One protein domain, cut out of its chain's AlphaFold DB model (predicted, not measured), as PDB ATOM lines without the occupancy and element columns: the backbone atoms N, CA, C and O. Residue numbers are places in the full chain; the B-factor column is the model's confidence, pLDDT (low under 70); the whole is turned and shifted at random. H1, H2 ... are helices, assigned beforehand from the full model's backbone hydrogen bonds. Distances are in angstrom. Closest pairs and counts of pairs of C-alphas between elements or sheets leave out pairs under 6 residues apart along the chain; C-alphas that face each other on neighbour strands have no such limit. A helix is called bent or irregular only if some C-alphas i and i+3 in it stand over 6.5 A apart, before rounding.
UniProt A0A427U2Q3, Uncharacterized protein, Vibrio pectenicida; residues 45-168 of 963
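What this domain is: This is residues 45 to 168 of the 963 residues of an uncharacterized protein of Vibrio pectenicida (UniProt A0A427U2Q3). One long helix, H7, makes the longest axis, with H5 packed on its residues 134 to 145, H4 packed farther along on its residues 144 to 152, and short H6 across its first part. Beyond H4 and H5, away from H7, lie H3 and H2, with H1 packed on H3; at the other end of H7, residues 157 to 168 stick out from the body as a free arm. The printed part has 124 residues with seven named helices, H1 to H7 in chain order, and no named strand: the class is all helix. It is compact, with a radius of gyration of the C-alphas of 15.6 A and spans of 52 by 37 by 26 A.

How they stand to each other: H7, residues 133 to 166, is the hub, touching three helices. H4, residues 85 to 98, touches residues 144 to 152 of H7 at a steep tilt of 55 degrees, the same way; the closest C-alphas, of Ser 93 and Ala 148, are 4.3 A apart. H5, residues 105 to 118, touches H7 with residues 112 to 117 alone, at a steep tilt of 58 degrees, opposite ways; the closest C-alphas are those of Ala 116 and Ala 137, 4.7 A. H6, residues 120 to 125, touches residues 133 to 141 of H7, about perpendicular at 73 degrees; the C-alphas of Gly 123 and Ala 137 come closest, at 3.7 A. H3, residues 67 to 79, forms a helical hairpin with H4, their closest C-alphas being those of Glu 79 and Cys 91, 7.1 A. H2, residues 59 to 64, touches residues 110 to 114 of H5 at a shallow tilt of 26 degrees, opposite ways, closest at the C-alphas of Leu 61 and Ile 114, 7.3 A. H1, residues 45 to 55, touches residues 74 to 78 of H3 at a steep tilt of 53 degrees, closest at the C-alphas of Phe 50 and Phe 74, 6.0 A. H1 and H7 are apart, and so are H4 and H5. In H1, H2, H3 and H5 every O i to N i+4 pair is within hydrogen-bond range; H4 has 9 of 10, H7 28 of 30, and H6 0 of 2, with 2 of its 3 O i to N i+3 pairs within range.

Where its parts are: H7 runs 46.6 A from C-alpha 133 at (104.980, 137.085, 104.513) to C-alpha 166 at (117.574, 155.178, 145.524). It has a kink of 37 degrees near residue 160 and is irregular, with C-alphas 161 and 164 7.5 A apart. H5 is 20.2 A long, H4 19.9 A, H3 18.4 A and H1 14.8 A; H1 begins with C-alpha 45 at (95.811, 126.784, 132.893).

The domain as a whole: The two C-alphas farthest apart, of Pro 131 and Asp 168, are 55.7 A apart. Without the free residues 157 to 168, the body spans 37 by 36 by 26 A. The printed part has no cut and no long link. The mean pLDDT of the printed part is 80.3; residues 46 to 47, 80 to 85, 127 to 129 and 131 are under 70.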
ATOM      1  N   ASN A  45      96.192 126.142 134.141       73.31
ATOM      2  CA  ASN A  45      95.811 126.784 132.893       73.31
ATOM      3  C   ASN A  45      97.039 127.375 132.190       73.31
ATOM      4  O   ASN A  45      97.106 127.340 130.966       73.31
ATOM      5  N   GLU A  46      98.040 127.824 132.948       67.38
ATOM      6  CA  GLU A  46      99.319 128.331 132.447       67.38
ATOM      7  C   GLU A  46     100.117 127.223 131.744       67.38
ATOM      8  O   GLU A  46     100.595 127.408 130.625       67.38
ATOM      9  N   TYR A  47     100.204 126.031 132.348       69.31
ATOM     10  CA  TYR A  47     100.848 124.875 131.726       69.31
ATOM     11  C   TYR A  47     100.101 124.425 130.465       69.31
ATOM     12  O   TYR A  47     100.732 124.148 129.444       69.31
ATOM     13  N   LYS A  48      98.761 124.405 130.489       74.62
ATOM     14  CA  LYS A  48      97.945 124.096 129.302       74.62
ATOM     15  C   LYS A  48      98.146 125.124 128.187       74.62
ATOM     16  O   LYS A  48      98.330 124.725 127.039       74.62
ATOM     17  N   ALA A  49      98.180 126.416 128.512       70.56
ATOM     18  CA  ALA A  49      98.431 127.497 127.559       70.56
ATOM     19  C   ALA A  49      99.837 127.396 126.950       70.56
ATOM     20  O   ALA A  49      99.995 127.483 125.731       70.56
ATOM     21  N   PHE A  50     100.853 127.110 127.766       71.88
ATOM     22  CA  PHE A  50     102.208 126.854 127.286       71.88
ATOM     23  C   PHE A  50     102.290 125.603 126.413       71.88
ATOM     24  O   PHE A  50     102.903 125.630 125.349       71.88
ATOM     25  N   GLN A  51     101.648 124.505 126.809       74.38
ATOM     26  CA  GLN A  51     101.629 123.280 126.018       74.38
ATOM     27  C   GLN A  51     100.882 123.488 124.696       74.38
ATOM     28  O   GLN A  51     101.308 122.958 123.671       74.38
ATOM     29  N   GLN A  52      99.822 124.295 124.670       76.31
ATOM     30  CA  GLN A  52      99.124 124.701 123.449       76.31
ATOM     31  C   GLN A  52     100.007 125.594 122.559       76.31
ATOM     32  O   GLN A  52     100.102 125.376 121.349       76.31
ATOM     33  N   PHE A  53     100.726 126.552 123.143       73.81
ATOM     34  CA  PHE A  53     101.701 127.378 122.433       73.81
ATOM     35  C   PHE A  53     102.835 126.536 121.834       73.81
ATOM     36  O   PHE A  53     103.120 126.631 120.640       73.81
ATOM     37  N   TYR A  54     103.436 125.660 122.638       72.88
ATOM     38  CA  TYR A  54     104.536 124.792 122.238       72.88
ATOM     39  C   TYR A  54     104.088 123.731 121.228       72.88
ATOM     40  O   TYR A  54     104.792 123.453 120.262       72.88
ATOM     41  N   SER A  55     102.899 123.143 121.395       74.25
ATOM     42  CA  SER A  55     102.347 122.166 120.445       74.25
ATOM     43  C   SER A  55     102.003 122.798 119.096       74.25
ATOM     44  O   SER A  55     102.278 122.170 118.074       74.25
ATOM     45  N   SER A  56     101.515 124.042 119.086       76.69
ATOM     46  CA  SER A  56     101.210 124.797 117.864       76.69
ATOM     47  C   SER A  56     102.432 125.388 117.155       76.69
ATOM     48  O   SER A  56     102.278 125.919 116.061       76.69
ATOM     49  N   SER A  57     103.629 125.355 117.753       77.88
ATOM     50  CA  SER A  57     104.853 125.830 117.089       77.88
ATOM     51  C   SER A  57     105.349 124.853 116.020       77.88
ATOM     52  O   SER A  57     105.148 123.641 116.135       77.88
ATOM     53  N   SER A  58     106.043 125.348 114.998       79.50
ATOM     54  CA  SER A  58     106.658 124.499 113.972       79.50
ATOM     55  C   SER A  58     107.707 123.530 114.549       79.50
ATOM     56  O   SER A  58     108.390 123.815 115.535       79.50
ATOM     57  N   VAL A  59     107.861 122.353 113.921       77.12
ATOM     58  CA  VAL A  59     108.818 121.307 114.353       77.12
ATOM     59  C   VAL A  59     110.254 121.844 114.399       77.12
ATOM     60  O   VAL A  59     111.001 121.532 115.325       77.12
ATOM     61  N   ALA A  60     110.610 122.708 113.444       73.44
ATOM     62  CA  ALA A  60     111.910 123.366 113.395       73.44
ATOM     63  C   ALA A  60     112.150 124.249 114.632       73.44
ATOM     64  O   ALA A  60     113.190 124.112 115.277       73.44
ATOM     65  N   LEU A  61     111.175 125.078 115.024       75.44
ATOM     66  CA  LEU A  61     111.303 125.941 116.200       75.44
ATOM     67  C   LEU A  61     111.426 125.144 117.496       75.44
ATOM     68  O   LEU A  61     112.309 125.446 118.299       75.44
ATOM     69  N   LYS A  62     110.623 124.086 117.667       77.50
ATOM     70  CA  LYS A  62     110.697 123.213 118.854       77.50
ATOM     71  C   LYS A  62     112.084 122.610 119.038       77.50
ATOM     72  O   LYS A  62     112.591 122.579 120.150       77.50
ATOM     73  N   SER A  63     112.713 122.176 117.944       74.25
ATOM     74  CA  SER A  63     114.061 121.598 117.983       74.25
ATOM     75  C   SER A  63     115.168 122.617 118.291       74.25
ATOM     76  O   SER A  63     116.257 122.230 118.698       74.25
ATOM     77  N   SER A  64     114.890 123.911 118.101       74.94
ATOM     78  CA  SER A  64     115.853 125.004 118.281       74.94
ATOM     79  C   SER A  64     115.683 125.799 119.580       74.94
ATOM     80  O   SER A  64     116.557 126.592 119.915       74.94
ATOM     81  N   MET A  65     114.573 125.618 120.308       75.69
ATOM     82  CA  MET A  65     114.301 126.335 121.557       75.69
ATOM     83  C   MET A  65     115.247 125.874 122.669       75.69
ATOM     84  O   MET A  65     115.216 124.717 123.082       75.69
ATOM     85  N   THR A  66     116.050 126.799 123.198       77.31
ATOM     86  CA  THR A  66     116.805 126.557 124.433       77.31
ATOM     87  C   THR A  66     115.884 126.614 125.655       77.31
ATOM     88  O   THR A  66     114.742 127.078 125.577       77.31
ATOM     89  N   LEU A  67     116.379 126.156 126.808       74.38
ATOM     90  CA  LEU A  67     115.621 126.176 128.060       74.38
ATOM     91  C   LEU A  67     115.239 127.606 128.472       74.38
ATOM     92  O   LEU A  67     114.111 127.861 128.888       74.38
ATOM     93  N   GLU A  68     116.166 128.544 128.313       74.31
ATOM     94  CA  GLU A  68     115.989 129.968 128.609       74.31
ATOM     95  C   GLU A  68     114.934 130.575 127.686       74.31
ATOM     96  O   GLU A  68     114.110 131.383 128.110       74.31
ATOM     97  N   MET A  69     114.898 130.117 126.435       79.88
ATOM     98  CA  MET A  69     113.920 130.564 125.463       79.88
ATOM     99  C   MET A  69     112.515 130.049 125.755       79.88
ATOM    100  O   MET A  69     111.536 130.784 125.619       79.88
ATOM    101  N   ALA A  70     112.411 128.791 126.183       73.44
ATOM    102  CA  ALA A  70     111.154 128.210 126.627       73.44
ATOM    103  C   ALA A  70     110.603 128.952 127.855       73.44
ATOM    104  O   ALA A  70     109.408 129.237 127.897       73.44
ATOM    105  N   ARG A  71     111.475 129.329 128.802       75.38
ATOM    106  CA  ARG A  71     111.115 130.149 129.972       75.38
ATOM    107  C   ARG A  71     110.642 131.544 129.574       75.38
ATOM    108  O   ARG A  71     109.560 131.936 129.985       75.38
ATOM    109  N   LEU A  72     111.372 132.245 128.703       81.00
ATOM    110  CA  LEU A  72     110.929 133.548 128.200       81.00
ATOM    111  C   LEU A  72     109.555 133.448 127.520       81.00
ATOM    112  O   LEU A  72     108.690 134.284 127.749       81.00
ATOM    113  N   CYS A  73     109.333 132.429 126.687       75.81
ATOM    114  CA  CYS A  73     108.038 132.241 126.030       75.81
ATOM    115  C   CYS A  73     106.918 131.960 127.037       75.81
ATOM    116  O   CYS A  73     105.813 132.459 126.855       75.81
ATOM    117  N   PHE A  74     107.193 131.177 128.081       75.00
ATOM    118  CA  PHE A  74     106.247 130.918 129.163       75.00
ATOM    119  C   PHE A  74     105.848 132.213 129.880       75.00
ATOM    120  O   PHE A  74     104.657 132.504 129.983       75.00
ATOM    121  N   ASP A  75     106.830 133.023 130.271       76.81
ATOM    122  CA  ASP A  75     106.608 134.320 130.914       76.81
ATOM    123  C   ASP A  75     105.797 135.266 130.018       76.81
ATOM    124  O   ASP A  75     104.834 135.879 130.473       76.81
ATOM    125  N   LEU A  76     106.120 135.328 128.721       76.50
ATOM    126  CA  LEU A  76     105.384 136.145 127.752       76.50
ATOM    127  C   LEU A  76     103.917 135.713 127.608       76.50
ATOM    128  O   LEU A  76     103.055 136.564 127.423       76.50
ATOM    129  N   ILE A  77     103.613 134.414 127.689       71.69
ATOM    130  CA  ILE A  77     102.234 133.906 127.597       71.69
ATOM    131  C   ILE A  77     101.428 134.264 128.849       71.69
ATOM    132  O   ILE A  77     100.242 134.570 128.740       71.69
ATOM    133  N   ILE A  78     102.059 134.217 130.024       73.56
ATOM    134  CA  ILE A  78     101.403 134.548 131.294       73.56
ATOM    135  C   ILE A  78     101.143 136.049 131.391       73.56
ATOM    136  O   ILE A  78     100.046 136.465 131.756       73.56
ATOM    137  N   GLU A  79     102.147 136.861 131.072       73.56
ATOM    138  CA  GLU A  79     102.106 138.307 131.303       73.56
ATOM    139  C   GLU A  79     101.497 139.086 130.130       73.56
ATOM    140  O   GLU A  79     101.035 140.213 130.306       73.56
ATOM    141  N   CYS A  80     101.450 138.496 128.933       68.88
ATOM    142  CA  CYS A  80     100.821 139.070 127.742       68.88
ATOM    143  C   CYS A  80      99.851 138.077 127.076       68.88
ATOM    144  O   CYS A  80     100.110 137.604 125.965       68.88
ATOM    145  N   PRO A  81      98.694 137.791 127.708       62.28
ATOM    146  CA  PRO A  81      97.675 136.914 127.127       62.28
ATOM    147  C   PRO A  81      97.062 137.493 125.840       62.28
ATOM    148  O   PRO A  81      96.626 136.743 124.966       62.28
ATOM    149  N   GLU A  82      97.071 138.823 125.686       62.97
ATOM    150  CA  GLU A  82      96.699 139.516 124.453       62.97
ATOM    151  C   GLU A  82      97.954 139.981 123.704       62.97
ATOM    152  O   GLU A  82      98.644 140.914 124.118       62.97
ATOM    153  N   LEU A  83      98.240 139.344 122.566       59.59
ATOM    154  CA  LEU A  83      99.392 139.616 121.695       59.59
ATOM    155  C   LEU A  83      99.208 140.909 120.873       59.59
ATOM    156  O   LEU A  83      99.355 140.910 119.649       59.59
ATOM    157  N   ASN A  84      98.854 142.022 121.520       66.38
ATOM    158  CA  ASN A  84      98.907 143.334 120.881       66.38
ATOM    159  C   ASN A  84     100.366 143.841 120.868       66.38
ATOM    160  O   ASN A  84     101.170 143.515 121.741       66.38
ATOM    161  N   SER A  85     100.747 144.610 119.846       65.88
ATOM    162  CA  SER A  85     102.151 144.998 119.642       65.88
ATOM    163  C   SER A  85     102.701 145.913 120.743       65.88
ATOM    164  O   SER A  85     103.899 145.910 120.994       65.88
ATOM    165  N   GLU A  86     101.855 146.708 121.397       70.25
ATOM    166  CA  GLU A  86     102.294 147.688 122.396       70.25
ATOM    167  C   GLU A  86     102.534 147.045 123.771       70.25
ATOM    168  O   GLU A  86     103.605 147.220 124.354       70.25
ATOM    169  N   ASN A  87     101.605 146.214 124.250       75.19
ATOM    170  CA  ASN A  87     101.767 145.445 125.487       75.19
ATOM    171  C   ASN A  87     102.915 144.450 125.357       75.19
ATOM    172  O   ASN A  87     103.724 144.325 126.275       75.19
ATOM    173  N   LEU A  88     103.051 143.816 124.191       78.88
ATOM    174  CA  LEU A  88     104.151 142.898 123.941       78.88
ATOM    175  C   LEU A  88     105.510 143.610 123.953       78.88
ATOM    176  O   LEU A  88     106.461 143.076 124.513       78.88
ATOM    177  N   ALA A  89     105.618 144.821 123.389       78.62
ATOM    178  CA  ALA A  89     106.847 145.612 123.479       78.62
ATOM    179  C   ALA A  89     107.182 145.988 124.934       78.62
ATOM    180  O   ALA A  89     108.352 145.970 125.318       78.62
ATOM    181  N   ASN A  90     106.164 146.299 125.741       81.62
ATOM    182  CA  ASN A  90     106.330 146.636 127.153       81.62
ATOM    183  C   ASN A  90     106.799 145.428 127.977       81.62
ATOM    184  O   ASN A  90     107.826 145.523 128.644       81.62
ATOM    185  N   CYS A  91     106.133 144.280 127.866       83.06
ATOM    186  CA  CYS A  91     106.545 143.061 128.566       83.06
ATOM    187  C   CYS A  91     107.930 142.578 128.098       83.06
ATOM    188  O   CYS A  91     108.798 142.272 128.915       83.06
ATOM    189  N   LEU A  92     108.209 142.621 126.787       84.75
ATOM    190  CA  LEU A  92     109.541 142.305 126.264       84.75
ATOM    191  C   LEU A  92     110.619 143.238 126.819       84.75
ATOM    192  O   LEU A  92     111.732 142.778 127.051       84.75
ATOM    193  N   SER A  93     110.325 144.524 127.034       86.38
ATOM    194  CA  SER A  93     111.325 145.458 127.566       86.38
ATOM    195  C   SER A  93     111.791 145.067 128.971       86.38
ATOM    196  O   SER A  93     112.985 145.116 129.258       86.38
ATOM    197  N   GLU A  94     110.890 144.577 129.818       85.12
ATOM    198  CA  GLU A  94     111.234 144.133 131.171       85.12
ATOM    199  C   GLU A  94     111.933 142.768 131.142       85.12
ATOM    200  O   GLU A  94     112.991 142.574 131.746       85.12
ATOM    201  N   LYS A  95     111.413 141.826 130.350       85.56
ATOM    202  CA  LYS A  95     111.973 140.473 130.268       85.56
ATOM    203  C   LYS A  95     113.342 140.423 129.606       85.56
ATOM    204  O   LYS A  95     114.205 139.666 130.044       85.56
ATOM    205  N   LEU A  96     113.598 141.245 128.591       82.38
ATOM    206  CA  LEU A  96     114.917 141.295 127.958       82.38
ATOM    207  C   LEU A  96     115.996 141.843 128.902       82.38
ATOM    208  O   LEU A  96     117.146 141.439 128.770       82.38
ATOM    209  N   VAL A  97     115.637 142.679 129.885       83.50
ATOM    210  CA  VAL A  97     116.542 143.081 130.978       83.50
ATOM    211  C   VAL A  97     116.803 141.903 131.915       83.50
ATOM    212  O   VAL A  97     117.953 141.648 132.276       83.50
ATOM    213  N   GLN A  98     115.750 141.172 132.298       83.62
ATOM    214  CA  GLN A  98     115.847 140.023 133.203       83.62
ATOM    215  C   GLN A  98     116.738 138.912 132.627       83.62
ATOM    216  O   GLN A  98     117.582 138.373 133.338       83.62
ATOM    217  N   TYR A  99     116.589 138.616 131.336       80.62
ATOM    218  CA  TYR A  99     117.326 137.557 130.643       80.62
ATOM    219  C   TYR A  99     118.561 138.058 129.874       80.62
ATOM    220  O   TYR A  99     119.149 137.301 129.105       80.62
ATOM    221  N   ALA A 100     118.985 139.316 130.054       77.44
ATOM    222  CA  ALA A 100     120.051 139.927 129.247       77.44
ATOM    223  C   ALA A 100     121.362 139.110 129.242       77.44
ATOM    224  O   ALA A 100     122.030 138.997 128.205       77.44
ATOM    225  N   SER A 101     121.708 138.515 130.388       75.00
ATOM    226  CA  SER A 101     122.895 137.668 130.567       75.00
ATOM    227  C   SER A 101     122.846 136.388 129.726       75.00
ATOM    228  O   SER A 101     123.871 135.971 129.187       75.00
ATOM    229  N   ASP A 102     121.651 135.829 129.523       76.88
ATOM    230  CA  ASP A 102     121.428 134.547 128.843       76.88
ATOM    231  C   ASP A 102     121.054 134.713 127.359       76.88
ATOM    232  O   ASP A 102     121.028 133.757 126.577       76.88
ATOM    233  N   MET A 103     120.758 135.939 126.922       76.69
ATOM    234  CA  MET A 103     120.348 136.220 125.547       76.69
ATOM    235  C   MET A 103     121.554 136.252 124.604       76.69
ATOM    236  O   MET A 103     122.310 137.223 124.533       76.69
ATOM    237  N   SER A 104     121.737 135.162 123.858       80.00
ATOM    238  CA  SER A 104     122.697 135.059 122.756       80.00
ATOM    239  C   SER A 104     122.110 135.574 121.433       80.00
ATOM    240  O   SER A 104     120.895 135.719 121.275       80.00
ATOM    241  N   MET A 105     122.961 135.774 120.419       80.19
ATOM    242  CA  MET A 105     122.498 136.073 119.055       80.19
ATOM    243  C   MET A 105     121.556 134.990 118.506       80.19
ATOM    244  O   MET A 105     120.626 135.307 117.763       80.19
ATOM    245  N   ALA A 106     121.773 133.723 118.874       81.38
ATOM    246  CA  ALA A 106     120.892 132.629 118.486       81.38
ATOM    247  C   ALA A 106     119.512 132.775 119.144       81.38
ATOM    248  O   ALA A 106     118.509 132.717 118.438       81.38
ATOM    249  N   ASN A 107     119.464 133.076 120.444       83.56
ATOM    250  CA  ASN A 107     118.210 133.242 121.189       83.56
ATOM    251  C   ASN A 107     117.390 134.413 120.637       83.56
ATOM    252  O   ASN A 107     116.207 134.258 120.352       83.56
ATOM    253  N   MET A 108     118.034 135.549 120.354       83.75
ATOM    254  CA  MET A 108     117.371 136.717 119.756       83.75
ATOM    255  C   MET A 108     116.846 136.439 118.344       83.75
ATOM    256  O   MET A 108     115.789 136.934 117.946       83.75
ATOM    257  N   ARG A 109     117.562 135.615 117.573       85.56
ATOM    258  CA  ARG A 109     117.084 135.166 116.267       85.56
ATOM    259  C   ARG A 109     115.867 134.256 116.418       85.56
ATOM    260  O   ARG A 109     114.872 134.498 115.739       85.56
ATOM    261  N   ILE A 110     115.930 133.254 117.291       85.19
ATOM    262  CA  ILE A 110     114.812 132.341 117.552       85.19
ATOM    263  C   ILE A 110     113.603 133.137 118.069       85.19
ATOM    264  O   ILE A 110     112.484 132.868 117.643       85.19
ATOM    265  N   LEU A 111     113.814 134.195 118.869       86.38
ATOM    266  CA  LEU A 111     112.747 135.094 119.336       86.38
ATOM    267  C   LEU A 111     112.011 135.719 118.168       86.38
ATOM    268  O   LEU A 111     110.788 135.673 118.105       86.38
ATOM    269  N   SER A 112     112.766 136.263 117.214       88.38
ATOM    270  CA  SER A 112     112.179 136.867 116.022       88.38
ATOM    271  C   SER A 112     111.393 135.864 115.178       88.38
ATOM    272  O   SER A 112     110.378 136.233 114.598       88.38
ATOM    273  N   GLU A 113     111.844 134.607 115.109       86.69
ATOM    274  CA  GLU A 113     111.181 133.547 114.343       86.69
ATOM    275  C   GLU A 113     109.881 133.103 115.042       86.69
ATOM    276  O   GLU A 113     108.845 133.006 114.390       86.69
ATOM    277  N   ILE A 114     109.895 132.948 116.372       82.75
ATOM    278  CA  ILE A 114     108.703 132.638 117.179       82.75
ATOM    279  C   ILE A 114     107.662 133.755 117.079       82.75
ATOM    280  O   ILE A 114     106.494 133.489 116.807       82.75
ATOM    281  N   LEU A 115     108.076 135.009 117.278       83.50
ATOM    282  CA  LEU A 115     107.170 136.157 117.217       83.50
ATOM    283  C   LEU A 115     106.554 136.320 115.823       83.50
ATOM    284  O   LEU A 115     105.372 136.626 115.716       83.50
ATOM    285  N   ALA A 116     107.322 136.067 114.761       85.81
ATOM    286  CA  ALA A 116     106.816 136.098 113.392       85.81
ATOM    287  C   ALA A 116     105.787 134.999 113.104       85.81
ATOM    288  O   ALA A 116     104.810 135.253 112.403       85.81
ATOM    289  N   GLU A 117     106.006 133.789 113.631       83.50
ATOM    290  CA  GLU A 117     105.086 132.661 113.458       83.50
ATOM    291  C   GLU A 117     103.770 132.894 114.213       83.50
ATOM    292  O   GLU A 117     102.692 132.624 113.686       83.50
ATOM    293  N   LYS A 118     103.847 133.426 115.438       78.88
ATOM    294  CA  LYS A 118     102.671 133.629 116.298       78.88
ATOM    295  C   LYS A 118     101.922 134.927 116.013       78.88
ATOM    296  O   LYS A 118     100.720 134.985 116.251       78.88
ATOM    297  N   ILE A 119     102.603 135.944 115.484       79.12
ATOM    298  CA  ILE A 119     102.013 137.251 115.173       79.12
ATOM    299  C   ILE A 119     102.401 137.685 113.747       79.12
ATOM    300  O   ILE A 119     103.217 138.595 113.555       79.12
ATOM    301  N   PRO A 120     101.800 137.081 112.704       81.31
ATOM    302  CA  PRO A 120     102.105 137.435 111.316       81.31
ATOM    303  C   PRO A 120     101.816 138.907 110.970       81.31
ATOM    304  O   PRO A 120     102.463 139.472 110.085       81.31
ATOM    305  N   THR A 121     100.888 139.550 111.693       82.06
ATOM    306  CA  THR A 121     100.511 140.968 111.530       82.06
ATOM    307  C   THR A 121     101.653 141.937 111.842       82.06
ATOM    308  O   THR A 121     101.634 143.074 111.376       82.06
ATOM    309  N   LEU A 122     102.719 141.501 112.529       81.06
ATOM    310  CA  LEU A 122     103.937 142.308 112.692       81.06
ATOM    311  C   LEU A 122     104.534 142.718 111.338       81.06
ATOM    312  O   LEU A 122     105.159 143.775 111.228       81.06
ATOM    313  N   GLY A 123     104.301 141.926 110.289       78.88
ATOM    314  CA  GLY A 123     104.706 142.255 108.927       78.88
ATOM    315  C   GLY A 123     104.006 143.487 108.344       78.88
ATOM    316  O   GLY A 123     104.539 144.079 107.406       78.88
ATOM    317  N   ASP A 124     102.857 143.916 108.866       80.62
ATOM    318  CA  ASP A 124     102.096 145.052 108.324       80.62
ATOM    319  C   ASP A 124     102.792 146.392 108.584       80.62
ATOM    320  O   ASP A 124     102.783 147.274 107.727       80.62
ATOM    321  N   SER A 125     103.501 146.493 109.711       71.69
ATOM    322  CA  SER A 125     104.321 147.656 110.088       71.69
ATOM    323  C   SER A 125     105.570 147.849 109.211       71.69
ATOM    324  O   SER A 125     106.172 148.924 109.171       71.69
ATOM    325  N   VAL A 126     105.966 146.813 108.466       76.62
ATOM    326  CA  VAL A 126     107.163 146.831 107.628       76.62
ATOM    327  C   VAL A 126     106.833 147.422 106.256       76.62
ATOM    328  O   VAL A 126     106.199 146.783 105.414       76.62
ATOM    329  N   GLU A 127     107.349 148.626 105.994       69.69
ATOM    330  CA  GLU A 127     107.234 149.301 104.687       69.69
ATOM    331  C   GLU A 127     107.928 148.543 103.539       69.69
ATOM    332  O   GLU A 127     107.594 148.728 102.369       69.69
ATOM    333  N   VAL A 128     108.924 147.710 103.857       69.31
ATOM    334  CA  VAL A 128     109.687 146.950 102.861       69.31
ATOM    335  C   VAL A 128     108.856 145.774 102.349       69.31
ATOM    336  O   VAL A 128     108.389 144.932 103.117       69.31
ATOM    337  N   SER A 129     108.700 145.678 101.031       68.56
ATOM    338  CA  SER A 129     107.933 144.607 100.393       68.56
ATOM    339  C   SER A 129     108.759 143.321 100.264       68.56
ATOM    340  O   SER A 129     109.555 143.187  99.333       68.56
ATOM    341  N   PHE A 130     108.566 142.368 101.178       74.31
ATOM    342  CA  PHE A 130     109.136 141.017 101.086       74.31
ATOM    343  C   PHE A 130     108.237 140.086 100.250       74.31
ATOM    344  O   PHE A 130     107.016 140.164 100.379       74.31
ATOM    345  N   PRO A 131     108.803 139.160  99.449       69.88
ATOM    346  CA  PRO A 131     108.024 138.146  98.728       69.88
ATOM    347  C   PRO A 131     107.325 137.140  99.638       69.88
ATOM    348  O   PRO A 131     106.255 136.646  99.300       69.88
ATOM    349  N   LYS A 132     107.941 136.818 100.781       79.19
ATOM    350  CA  LYS A 132     107.395 135.894 101.778       79.19
ATOM    351  C   LYS A 132     106.888 136.674 102.986       79.19
ATOM    352  O   LYS A 132     107.659 137.413 103.603       79.19
ATOM    353  N   SER A 133     105.622 136.468 103.343       80.00
ATOM    354  CA  SER A 133     104.980 137.085 104.513       80.00
ATOM    355  C   SER A 133     105.714 136.756 105.813       80.00
ATOM    356  O   SER A 133     105.943 137.653 106.613       80.00
ATOM    357  N   GLU A 134     106.186 135.518 105.974       83.12
ATOM    358  CA  GLU A 134     106.978 135.072 107.133       83.12
ATOM    359  C   GLU A 134     108.242 135.919 107.346       83.12
ATOM    360  O   GLU A 134     108.532 136.356 108.454       83.12
ATOM    361  N   GLN A 135     108.985 136.211 106.273       84.00
ATOM    362  CA  GLN A 135     110.207 137.023 106.350       84.00
ATOM    363  C   GLN A 135     109.889 138.488 106.664       84.00
ATOM    364  O   GLN A 135     110.643 139.150 107.380       84.00
ATOM    365  N   LYS A 136     108.753 138.982 106.154       84.44
ATOM    366  CA  LYS A 136     108.226 140.309 106.483       84.44
ATOM    367  C   LYS A 136     107.881 140.400 107.972       84.44
ATOM    368  O   LYS A 136     108.311 141.337 108.638       84.44
ATOM    369  N   ALA A 137     107.161 139.405 108.489       85.44
ATOM    370  CA  ALA A 137     106.795 139.296 109.895       85.44
ATOM    371  C   ALA A 137     108.031 139.159 110.794       85.44
ATOM    372  O   ALA A 137     108.100 139.815 111.827       85.44
ATOM    373  N   GLN A 138     109.059 138.421 110.360       88.00
ATOM    374  CA  GLN A 138     110.332 138.314 111.079       88.00
ATOM    375  C   GLN A 138     111.056 139.657 111.191       88.00
ATOM    376  O   GLN A 138     111.580 139.986 112.255       88.00
ATOM    377  N   LEU A 139     111.064 140.470 110.131       85.81
ATOM    378  CA  LEU A 139     111.623 141.818 110.222       85.81
ATOM    379  C   LEU A 139     110.785 142.722 111.143       85.81
ATOM    380  O   LEU A 139     111.361 143.513 111.888       85.81
ATOM    381  N   GLY A 140     109.456 142.575 111.133       86.44
ATOM    382  CA  GLY A 140     108.553 143.261 112.062       86.44
ATOM    383  C   GLY A 140     108.816 142.878 113.522       86.44
ATOM    384  O   GLY A 140     108.958 143.749 114.376       86.44
ATOM    385  N   ALA A 141     109.012 141.589 113.804       88.75
ATOM    386  CA  ALA A 141     109.418 141.103 115.119       88.75
ATOM    387  C   ALA A 141     110.766 141.686 115.564       88.75
ATOM    388  O   ALA A 141     110.920 142.084 116.714       88.75
ATOM    389  N   ILE A 142     111.736 141.819 114.655       89.44
ATOM    390  CA  ILE A 142     113.006 142.488 114.966       89.44
ATOM    391  C   ILE A 142     112.809 143.975 115.287       89.44
ATOM    392  O   ILE A 142     113.479 144.493 116.181       89.44
ATOM    393  N   GLN A 143     111.907 144.677 114.597       88.12
ATOM    394  CA  GLN A 143     111.585 146.073 114.915       88.12
ATOM    395  C   GLN A 143     110.948 146.202 116.301       88.12
ATOM    396  O   GLN A 143     111.370 147.062 117.072       88.12
ATOM    397  N   LEU A 144     110.028 145.297 116.643       88.94
ATOM    398  CA  LEU A 144     109.423 145.211 117.971       88.94
ATOM    399  C   LEU A 144     110.476 144.972 119.061       88.94
ATOM    400  O   LEU A 144     110.541 145.711 120.038       88.94
ATOM    401  N   ILE A 145     111.358 143.987 118.864       89.88
ATOM    402  CA  ILE A 145     112.458 143.697 119.793       89.88
ATOM    403  C   ILE A 145     113.396 144.906 119.918       89.88
ATOM    404  O   ILE A 145     113.836 145.239 121.012       89.88
ATOM    405  N   THR A 146     113.683 145.605 118.813       90.12
ATOM    406  CA  THR A 146     114.496 146.836 118.837       90.12
ATOM    407  C   THR A 146     113.833 147.918 119.687       90.12
ATOM    408  O   THR A 146     114.513 148.606 120.443       90.12
ATOM    409  N   GLN A 147     112.515 148.089 119.561       90.06
ATOM    410  CA  GLN A 147     111.751 149.046 120.357       90.06
ATOM    411  C   GLN A 147     111.776 148.673 121.842       90.06
ATOM    412  O   GLN A 147     112.053 149.541 122.667       90.06
ATOM    413  N   ALA A 148     111.558 147.396 122.165       89.38
ATOM    414  CA  ALA A 148     111.630 146.885 123.529       89.38
ATOM    415  C   ALA A 148     113.013 147.141 124.150       89.38
ATOM    416  O   ALA A 148     113.096 147.772 125.195       89.38
ATOM    417  N   LEU A 149     114.095 146.769 123.456       90.62
ATOM    418  CA  LEU A 149     115.469 146.994 123.920       90.62
ATOM    419  C   LEU A 149     115.805 148.480 124.104       90.62
ATOM    420  O   LEU A 149     116.489 148.832 125.058       90.62
ATOM    421  N   ARG A 150     115.327 149.369 123.221       91.00
ATOM    422  CA  ARG A 150     115.508 150.823 123.395       91.00
ATOM    423  C   ARG A 150     114.776 151.340 124.624       91.00
ATOM    424  O   ARG A 150     115.312 152.180 125.335       91.00
ATOM    425  N   LYS A 151     113.567 150.839 124.880       90.69
ATOM    426  CA  LYS A 151     112.822 151.183 126.090       90.69
ATOM    427  C   LYS A 151     113.572 150.709 127.338       90.69
ATOM    428  O   LYS A 151     113.752 151.503 128.255       90.69
ATOM    429  N   SER A 152     114.085 149.479 127.325       89.75
ATOM    430  CA  SER A 152     114.943 148.948 128.387       89.75
ATOM    431  C   SER A 152     116.199 149.794 128.595       89.75
ATOM    432  O   SER A 152     116.559 150.079 129.728       89.75
ATOM    433  N   GLN A 153     116.859 150.226 127.514       92.50
ATOM    434  CA  GLN A 153     118.051 151.077 127.584       92.50
ATOM    435  C   GLN A 153     117.745 152.405 128.283       92.50
ATOM    436  O   GLN A 153     118.492 152.806 129.171       92.50
ATOM    437  N   VAL A 154     116.640 153.065 127.917       91.44
ATOM    438  CA  VAL A 154     116.203 154.313 128.565       91.44
ATOM    439  C   VAL A 154     115.903 154.070 130.043       91.44
ATOM    440  O   VAL A 154     116.455 154.763 130.888       91.44
ATOM    441  N   GLN A 155     115.119 153.036 130.367       88.56
ATOM    442  CA  GLN A 155     114.774 152.700 131.752       88.56
ATOM    443  C   GLN A 155     116.010 152.407 132.615       88.56
ATOM    444  O   GLN A 155     116.104 152.914 133.728       88.56
ATOM    445  N   LEU A 156     116.968 151.624 132.110       89.12
ATOM    446  CA  LEU A 156     118.203 151.323 132.837       89.12
ATOM    447  C   LEU A 156     119.121 152.543 132.955       89.12
ATOM    448  O   LEU A 156     119.809 152.678 133.961       89.12
ATOM    449  N   SER A 157     119.142 153.427 131.954       89.38
ATOM    450  CA  SER A 157     119.911 154.673 132.019       89.38
ATOM    451  C   SER A 157     119.328 155.632 133.058       89.38
ATOM    452  O   SER A 157     120.079 156.193 133.856       89.38
ATOM    453  N   ASP A 158     118.002 155.762 133.112       89.19
ATOM    454  CA  ASP A 158     117.307 156.537 134.144       89.19
ATOM    455  C   ASP A 158     117.551 155.935 135.535       89.19
ATOM    456  O   ASP A 158     117.876 156.655 136.483       89.19
ATOM    457  N   GLU A 159     117.479 154.603 135.653       88.06
ATOM    458  CA  GLU A 159     117.811 153.888 136.885       88.06
ATOM    459  C   GLU A 159     119.266 154.128 137.299       88.06
ATOM    460  O   GLU A 159     119.518 154.356 138.477       88.06
ATOM    461  N   GLN A 160     120.213 154.134 136.356       88.06
ATOM    462  CA  GLN A 160     121.633 154.376 136.625       88.06
ATOM    463  C   GLN A 160     121.894 155.806 137.096       88.06
ATOM    464  O   GLN A 160     122.719 156.007 137.982       88.06
ATOM    465  N   ASN A 161     121.175 156.789 136.554       87.44
ATOM    466  CA  ASN A 161     121.289 158.179 136.987       87.44
ATOM    467  C   ASN A 161     120.713 158.394 138.399       87.44
ATOM    468  O   ASN A 161     121.254 159.188 139.163       87.44
ATOM    469  N   GLY A 162     119.642 157.675 138.760       87.56
ATOM    470  CA  GLY A 162     118.986 157.765 140.073       87.56
ATOM    471  C   GLY A 162     119.457 156.745 141.120       87.56
ATOM    472  O   GLY A 162     118.937 156.729 142.239       87.56
ATOM    473  N   ILE A 163     120.409 155.865 140.784       89.19
ATOM    474  CA  ILE A 163     120.775 154.716 141.627       89.19
ATOM    475  C   ILE A 163     121.381 155.145 142.971       89.19
ATOM    476  O   ILE A 163     121.149 154.491 143.988       89.19
ATOM    477  N   ASP A 164     122.111 156.259 142.986       88.00
ATOM    478  CA  ASP A 164     122.777 156.805 144.171       88.00
ATOM    479  C   ASP A 164     121.768 157.276 145.216       88.00
ATOM    480  O   ASP A 164     121.918 156.968 146.399       88.00
ATOM    481  N   GLU A 165     120.721 157.973 144.770       89.94
ATOM    482  CA  GLU A 165     119.626 158.436 145.624       89.94
ATOM    483  C   GLU A 165     118.781 157.255 146.106       89.94
ATOM    484  O   GLU A 165     118.521 157.118 147.301       89.94
ATOM    485  N   ARG A 166     118.413 156.341 145.197       90.69
ATOM    486  CA  ARG A 166     117.574 155.178 145.524       90.69
ATOM    487  C   ARG A 166     118.231 154.239 146.535       90.69
ATOM    488  O   ARG A 166     117.538 153.636 147.352       90.69
ATOM    489  N   LEU A 167     119.553 154.076 146.463       91.31
ATOM    490  CA  LEU A 167     120.314 153.203 147.360       91.31
ATOM    491  C   LEU A 167     120.886 153.922 148.587       91.31
ATOM    492  O   LEU A 167     121.586 153.276 149.379       91.31
ATOM    493  N   ASP A 168     120.573 155.212 148.754       92.00
ATOM    494  CA  ASP A 168     121.029 156.073 149.849       92.00
ATOM    495  C   ASP A 168     122.567 156.083 149.984       92.00
ATOM    496  O   ASP A 168     123.140 155.949 151.071       92.00
TER     497      ASP A 168